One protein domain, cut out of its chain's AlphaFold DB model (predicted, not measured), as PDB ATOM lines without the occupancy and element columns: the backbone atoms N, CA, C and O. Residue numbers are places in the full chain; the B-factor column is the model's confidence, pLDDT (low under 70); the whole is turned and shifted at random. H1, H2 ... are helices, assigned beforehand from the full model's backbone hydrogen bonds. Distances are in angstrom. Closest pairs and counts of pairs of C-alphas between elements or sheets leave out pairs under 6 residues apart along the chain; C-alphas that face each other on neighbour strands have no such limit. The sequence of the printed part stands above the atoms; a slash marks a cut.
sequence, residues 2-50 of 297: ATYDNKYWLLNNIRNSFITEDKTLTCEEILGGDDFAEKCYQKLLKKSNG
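This is residues 2 to 50 of the 297 residues of the protein "Stress-activated map kinase-interacting protein 1" of Eumeta variegata (UniProt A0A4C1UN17). The chain folds back on itself as a flat, loose helical hairpin: H1 makes one side, and H2 and then H3, one after the other, run back along the other side. H2 packs on the later part of H1, the first part of H3 packs on the earlier part of H1, and residues 42 to 50, of which 42 to 47 belong to H3, stick out beyond. Residues 2 to 5 run off on the side of H1 away from H3. The printed part has 49 residues with three named helices, in the order H1, H2, H3, and no named strand, and its class is all helix. It is loose, with a radius of gyration of the C-alphas of 13.1 A, and spans 43 by 28 by 7 A.

Start at Ala 2 and read on to C-alpha 7 at (-20.574, -7.407, 34.027), where H1, residues 7 to 21, begins; it runs 21.1 A to C-alpha 21 at (-9.403, 8.872, 41.446). Next look at H2, residues 26 to 31, which covers 8.4 A from first to last C-alpha. Then find H3, residues 36 to 47, 16.7 A long, ending at C-alpha 47 at (-35.553, -10.822, 31.457).

Begin with H1 and H2, a helical hairpin: they touch, and their closest C-alphas, those of Ile 19 and Cys 27, are 5.4 A apart. H1 touches H2 with residues 15 to 19 alone. The two run opposite ways at a shallow tilt of 21 degrees. Going on, you find that H2 and H3 are apart. H3 touches H1 with residues 37 to 41 alone, and H1 meets that touch with residues 8 to 12 alone; look at Leu 11 and Ala 37, whose C-alphas are the closest of the two helices at 6.1 A. H1 and H3 run opposite ways at a shallow tilt of 7 degrees. In H1, H2 and H3 every O i to N i+4 pair is within hydrogen-bond range.

Look for the two C-alphas farthest apart at Thr 24 and Gly 50, with 43.6 A between them. Without residues 42 to 50, which stand free, the body of 40 residues spans 31 by 24 by 7 A. The printed part has no cut, and the links H1 to H2 and H2 to H3, of 4 residues each, are tight. In the B-factor column you find a mean pLDDT of the printed part of 70.3, with 25 printed residues under 70, where the model's confidence is low: residues 2 to 5, residue 8, residue 25 and residues 32 to 50.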
ATOM      1  N   ALA A   2      -6.468 -11.596  35.407       52.50
ATOM      2  CA  ALA A   2      -7.735 -11.664  36.130       52.50
ATOM      3  C   ALA A   2      -8.890 -11.743  35.118       52.50
ATOM      4  O   ALA A   2      -8.900 -10.996  34.139       52.50
ATOM      5  N   THR A   3      -9.817 -12.677  35.311       54.97
ATOM      6  CA  THR A   3     -10.995 -12.862  34.453       54.97
ATOM      7  C   THR A   3     -12.087 -11.881  34.873       54.97
ATOM      8  O   THR A   3     -12.758 -12.084  35.884       54.97
ATOM      9  N   TYR A   4     -12.252 -10.798  34.114       64.56
ATOM     10  CA  TYR A   4     -13.248  -9.747  34.360       64.56
ATOM     11  C   TYR A   4     -14.574 -10.021  33.635       64.56
ATOM     12  O   TYR A   4     -15.097  -9.168  32.920       64.56
ATOM     13  N   ASP A   5     -15.122 -11.223  33.804       69.19
ATOM     14  CA  ASP A   5     -16.283 -11.669  33.019       69.19
ATOM     15  C   ASP A   5     -17.626 -11.263  33.648       69.19
ATOM     16  O   ASP A   5     -18.666 -11.230  32.981       69.19
ATOM     17  N   ASN A   6     -17.621 -10.896  34.932       73.75
ATOM     18  CA  ASN A   6     -18.818 -10.438  35.622       73.75
ATOM     19  C   ASN A   6     -19.111  -8.966  35.290       73.75
ATOM     20  O   ASN A   6     -18.482  -8.049  35.816       73.75
ATOM     21  N   LYS A   7     -20.130  -8.744  34.452       73.31
ATOM     22  CA  LYS A   7     -20.574  -7.407  34.027       73.31
ATOM     23  C   LYS A   7     -21.020  -6.517  35.189       73.31
ATOM     24  O   LYS A   7     -20.778  -5.317  35.132       73.31
ATOM     25  N   TYR A   8     -21.657  -7.075  36.221       69.38
ATOM     26  CA  TYR A   8     -22.077  -6.298  37.393       69.38
ATOM     27  C   TYR A   8     -20.863  -5.815  38.181       69.38
ATOM     28  O   TYR A   8     -20.731  -4.628  38.471       69.38
ATOM     29  N   TRP A   9     -19.933  -6.735  38.436       76.00
ATOM     30  CA  TRP A   9     -18.679  -6.420  39.108       76.00
ATOM     31  C   TRP A   9     -17.877  -5.371  38.333       76.00
ATOM     32  O   TRP A   9     -17.402  -4.407  38.923       76.00
ATOM     33  N   LEU A  10     -17.790  -5.510  37.006       80.25
ATOM     34  CA  LEU A  10     -17.063  -4.569  36.157       80.25
ATOM     35  C   LEU A  10     -17.676  -3.165  36.216       80.25
ATOM     36  O   LEU A  10     -16.944  -2.190  36.346       80.25
ATOM     37  N   LEU A  11     -19.008  -3.058  36.162       78.88
ATOM     38  CA  LEU A  11     -19.704  -1.772  36.261       78.88
ATOM     39  C   LEU A  11     -19.478  -1.100  37.619       78.88
ATOM     40  O   LEU A  11     -19.219   0.102  37.664       78.88
ATOM     41  N   ASN A  12     -19.528  -1.869  38.708       78.38
ATOM     42  CA  ASN A  12     -19.293  -1.337  40.046       78.38
ATOM     43  C   ASN A  12     -17.827  -0.917  40.245       78.38
ATOM     44  O   ASN A  12     -17.549   0.152  40.783       78.38
ATOM     45  N   ASN A  13     -16.884  -1.725  39.753       82.00
ATOM     46  CA  ASN A  13     -15.460  -1.416  39.834       82.00
ATOM     47  C   ASN A  13     -15.112  -0.152  39.035       82.00
ATOM     48  O   ASN A  13     -14.454   0.733  39.564       82.00
ATOM     49  N   ILE A  14     -15.619  -0.026  37.801       83.06
ATOM     50  CA  ILE A  14     -15.452   1.186  36.985       83.06
ATOM     51  C   ILE A  14     -15.975   2.410  37.746       83.06
ATOM     52  O   ILE A  14     -15.250   3.390  37.887       83.06
ATOM     53  N   ARG A  15     -17.200   2.349  38.286       80.94
ATOM     54  CA  ARG A  15     -17.797   3.462  39.041       80.94
ATOM     55  C   ARG A  15     -16.912   3.893  40.211       80.94
ATOM     56  O   ARG A  15     -16.598   5.073  40.330       80.94
ATOM     57  N   ASN A  16     -16.489   2.943  41.039       79.00
ATOM     58  CA  ASN A  16     -15.706   3.244  42.234       79.00
ATOM     59  C   ASN A  16     -14.313   3.774  41.889       79.00
ATOM     60  O   ASN A  16     -13.868   4.733  42.514       79.00
ATOM     61  N   SER A  17     -13.646   3.225  40.870       82.81
ATOM     62  CA  SER A  17     -12.349   3.742  40.413       82.81
ATOM     63  C   SER A  17     -12.453   5.191  39.932       82.81
ATOM     64  O   SER A  17     -11.657   6.023  40.349       82.81
ATOM     65  N   PHE A  18     -13.468   5.532  39.129       82.50
ATOM     66  CA  PHE A  18     -13.636   6.910  38.651       82.50
ATOM     67  C   PHE A  18     -14.026   7.891  39.761       82.50
ATOM     68  O   PHE A  18     -13.538   9.013  39.757       82.50
ATOM     69  N   ILE A  19     -14.861   7.489  40.722       78.62
ATOM     70  CA  ILE A  19     -15.212   8.362  41.855       78.62
ATOM     71  C   ILE A  19     -14.001   8.588  42.773       78.62
ATOM     72  O   ILE A  19     -13.804   9.692  43.262       78.62
ATOM     73  N   THR A  20     -13.184   7.559  43.008       75.62
ATOM     74  CA  THR A  20     -12.051   7.645  43.949       75.62
ATOM     75  C   THR A  20     -10.833   8.368  43.380       75.62
ATOM     76  O   THR A  20     -10.133   9.048  44.128       75.62
ATOM     77  N   GLU A  21     -10.558   8.230  42.083       79.31
ATOM     78  CA  GLU A  21      -9.403   8.872  41.446       79.31
ATOM     79  C   GLU A  21      -9.691  10.301  40.956       79.31
ATOM     80  O   GLU A  21      -8.748  11.059  40.699       79.31
ATOM     81  N   ASP A  22     -10.964  10.695  40.833       82.25
ATOM     82  CA  ASP A  22     -11.327  12.027  40.353       82.25
ATOM     83  C   ASP A  22     -11.053  13.119  41.399       82.25
ATOM     84  O   ASP A  22     -11.612  13.144  42.494       82.25
ATOM     85  N   LYS A  23     -10.206  14.083  41.027       75.31
ATOM     86  CA  LYS A  23      -9.863  15.246  41.858       75.31
ATOM     87  C   LYS A  23     -10.827  16.416  41.678       75.31
ATOM     88  O   LYS A  23     -10.804  17.327  42.503       75.31
ATOM     89  N   THR A  24     -11.623  16.440  40.607       76.88
ATOM     90  CA  THR A  24     -12.524  17.564  40.305       76.88
ATOM     91  C   THR A  24     -13.920  17.393  40.904       76.88
ATOM     92  O   THR A  24     -14.762  18.264  40.687       76.88
ATOM     93  N   LEU A  25     -14.166  16.308  41.659       67.19
ATOM     94  CA  LEU A  25     -15.445  15.963  42.317       67.19
ATOM     95  C   LEU A  25     -16.642  15.862  41.353       67.19
ATOM     96  O   LEU A  25     -17.791  15.718  41.763       67.19
ATOM     97  N   THR A  26     -16.384  15.910  40.049       78.75
ATOM     98  CA  THR A  26     -17.416  15.960  39.011       78.75
ATOM     99  C   THR A  26     -17.967  14.561  38.763       78.75
ATOM    100  O   THR A  26     -19.161  14.382  38.519       78.75
ATOM    101  N   CYS A  27     -17.109  13.541  38.871       75.56
ATOM    102  CA  CYS A  27     -17.521  12.148  38.808       75.56
ATOM    103  C   CYS A  27     -18.445  11.766  39.970       75.56
ATOM    104  O   CYS A  27     -19.353  10.972  39.745       75.56
ATOM    105  N   GLU A  28     -18.287  12.338  41.168       76.25
ATOM    106  CA  GLU A  28     -19.214  12.092  42.283       76.25
ATOM    107  C   GLU A  28     -20.598  12.697  42.012       76.25
ATOM    108  O   GLU A  28     -21.602  12.017  42.191       76.25
ATOM    109  N   GLU A  29     -20.680  13.924  41.498       79.81
ATOM    110  CA  GLU A  29     -21.972  14.545  41.170       79.81
ATOM    111  C   GLU A  29     -22.726  13.766  40.074       79.81
ATOM    112  O   GLU A  29     -23.939  13.562  40.153       79.81
ATOM    113  N   ILE A  30     -22.000  13.270  39.067       77.75
ATOM    114  CA  ILE A  30     -22.586  12.561  37.923       77.75
ATOM    115  C   ILE A  30     -22.897  11.091  38.255       77.75
ATOM    116  O   ILE A  30     -23.932  10.568  37.834       77.75
ATOM    117  N   LEU A  31     -22.007  10.398  38.976       75.12
ATOM    118  CA  LEU A  31     -22.087   8.951  39.236       75.12
ATOM    119  C   LEU A  31     -22.555   8.605  40.655       75.12
ATOM    120  O   LEU A  31     -22.836   7.435  40.922       75.12
ATOM    121  N   GLY A  32     -22.632   9.568  41.571       64.06
ATOM    122  CA  GLY A  32     -23.080   9.392  42.960       64.06
ATOM    123  C   GLY A  32     -24.596   9.271  43.112       64.06
ATOM    124  O   GLY A  32     -25.074   8.857  44.166       64.06
ATOM    125  N   GLY A  33     -25.354   9.567  42.050       67.25
ATOM    126  CA  GLY A  33     -26.794   9.329  41.987       67.25
ATOM    127  C   GLY A  33     -27.185   7.842  41.965       67.25
ATOM    128  O   GLY A  33     -26.401   6.950  42.294       67.25
ATOM    129  N   ASP A  34     -28.440   7.592  41.572       62.09
ATOM    130  CA  ASP A  34     -29.072   6.268  41.504       62.09
ATOM    131  C   ASP A  34     -28.127   5.146  41.040       62.09
ATOM    132  O   ASP A  34     -27.515   5.246  39.976       62.09
ATOM    133  N   ASP A  35     -28.082   4.039  41.792       66.38
ATOM    134  CA  ASP A  35     -27.194   2.914  41.496       66.38
ATOM    135  C   ASP A  35     -27.574   2.224  40.173       66.38
ATOM    136  O   ASP A  35     -28.456   1.361  40.081       66.38
ATOM    137  N   PHE A  36     -26.931   2.673  39.096       65.25
ATOM    138  CA  PHE A  36     -27.189   2.201  37.744       65.25
ATOM    139  C   PHE A  36     -26.816   0.725  37.582       65.25
ATOM    140  O   PHE A  36     -27.494   0.010  36.839       65.25
ATOM    141  N   ALA A  37     -25.793   0.248  38.303       63.56
ATOM    142  CA  ALA A  37     -25.390  -1.154  38.276       63.56
ATOM    143  C   ALA A  37     -26.517  -2.046  38.811       63.56
ATOM    144  O   ALA A  37     -26.887  -3.028  38.161       63.56
ATOM    145  N   GLU A  38     -27.145  -1.636  39.912       66.25
ATOM    146  CA  GLU A  38     -28.285  -2.333  40.511       66.25
ATOM    147  C   GLU A  38     -29.525  -2.299  39.606       66.25
ATOM    148  O   GLU A  38     -30.160  -3.325  39.345       66.25
ATOM    149  N   LYS A  39     -29.835  -1.144  39.004       68.06
ATOM    150  CA  LYS A  39     -30.944  -1.033  38.037       68.06
ATOM    151  C   LYS A  39     -30.731  -1.907  36.799       68.06
ATOM    152  O   LYS A  39     -31.690  -2.486  36.275       68.06
ATOM    153  N   CYS A  40     -29.500  -1.999  36.304       65.00
ATOM    154  CA  CYS A  40     -29.143  -2.874  35.191       65.00
ATOM    155  C   CYS A  40     -29.238  -4.349  35.582       65.00
ATOM    156  O   CYS A  40     -29.796  -5.134  34.813       65.00
ATOM    157  N   TYR A  41     -28.777  -4.712  36.778       66.00
ATOM    158  CA  TYR A  41     -28.875  -6.069  37.304       66.00
ATOM    159  C   TYR A  41     -30.332  -6.524  37.446       66.00
ATOM    160  O   TYR A  41     -30.718  -7.559  36.900       66.00
ATOM    161  N   GLN A  42     -31.192  -5.693  38.037       67.25
ATOM    162  CA  GLN A  42     -32.618  -6.001  38.164       67.25
ATOM    163  C   GLN A  42     -33.333  -6.126  36.812       67.25
ATOM    164  O   GLN A  42     -34.243  -6.945  36.662       67.25
ATOM    165  N   LYS A  43     -32.931  -5.348  35.797       67.19
ATOM    166  CA  LYS A  43     -33.455  -5.505  34.429       67.19
ATOM    167  C   LYS A  43     -33.003  -6.813  33.779       67.19
ATOM    168  O   LYS A  43     -33.778  -7.392  33.020       67.19
ATOM    169  N   LEU A  44     -31.783  -7.268  34.057       63.06
ATOM    170  CA  LEU A  44     -31.271  -8.545  33.555       63.06
ATOM    171  C   LEU A  44     -31.995  -9.727  34.214       63.06
ATOM    172  O   LEU A  44     -32.458 -10.609  33.495       63.06
ATOM    173  N   LEU A  45     -32.209  -9.677  35.535       62.19
ATOM    174  CA  LEU A  45     -32.976 -10.681  36.285       62.19
ATOM    175  C   LEU A  45     -34.429 -10.802  35.807       62.19
ATOM    176  O   LEU A  45     -34.936 -11.904  35.630       62.19
ATOM    177  N   LYS A  46     -35.100  -9.674  35.533       60.72
ATOM    178  CA  LYS A  46     -36.488  -9.673  35.027       60.72
ATOM    179  C   LYS A  46     -36.630 -10.243  33.612       60.72
ATOM    180  O   LYS A  46     -37.740 -10.571  33.210       60.72
ATOM    181  N   LYS A  47     -35.540 -10.325  32.842       58.22
ATOM    182  CA  LYS A  47     -35.553 -10.822  31.457       58.22
ATOM    183  C   LYS A  47     -35.309 -12.332  31.374       58.22
ATOM    184  O   LYS A  47     -35.699 -12.955  30.389       58.22
ATOM    185  N   SER A  48     -34.694 -12.924  32.397       54.31
ATOM    186  CA  SER A  48     -34.568 -14.371  32.560       54.31
ATOM    187  C   SER A  48     -35.760 -14.898  33.357       54.31
ATOM    188  O   SER A  48     -35.755 -14.859  34.584       54.31
ATOM    189  N   ASN A  49     -36.796 -15.382  32.670       45.56
ATOM    190  CA  ASN A  49     -37.929 -16.056  33.304       45.56
ATOM    191  C   ASN A  49     -37.446 -17.289  34.090       45.56
ATOM    192  O   ASN A  49     -37.275 -18.356  33.507       45.56
ATOM    193  N   GLY A  50     -37.217 -17.131  35.396       52.94
ATOM    194  CA  GLY A  50     -37.158 -18.221  36.374       52.94
ATOM    195  C   GLY A  50     -36.158 -19.346  36.097       52.94
ATOM    196  O   GLY A  50     -36.436 -20.481  36.465       52.94
TER     197      GLY A  50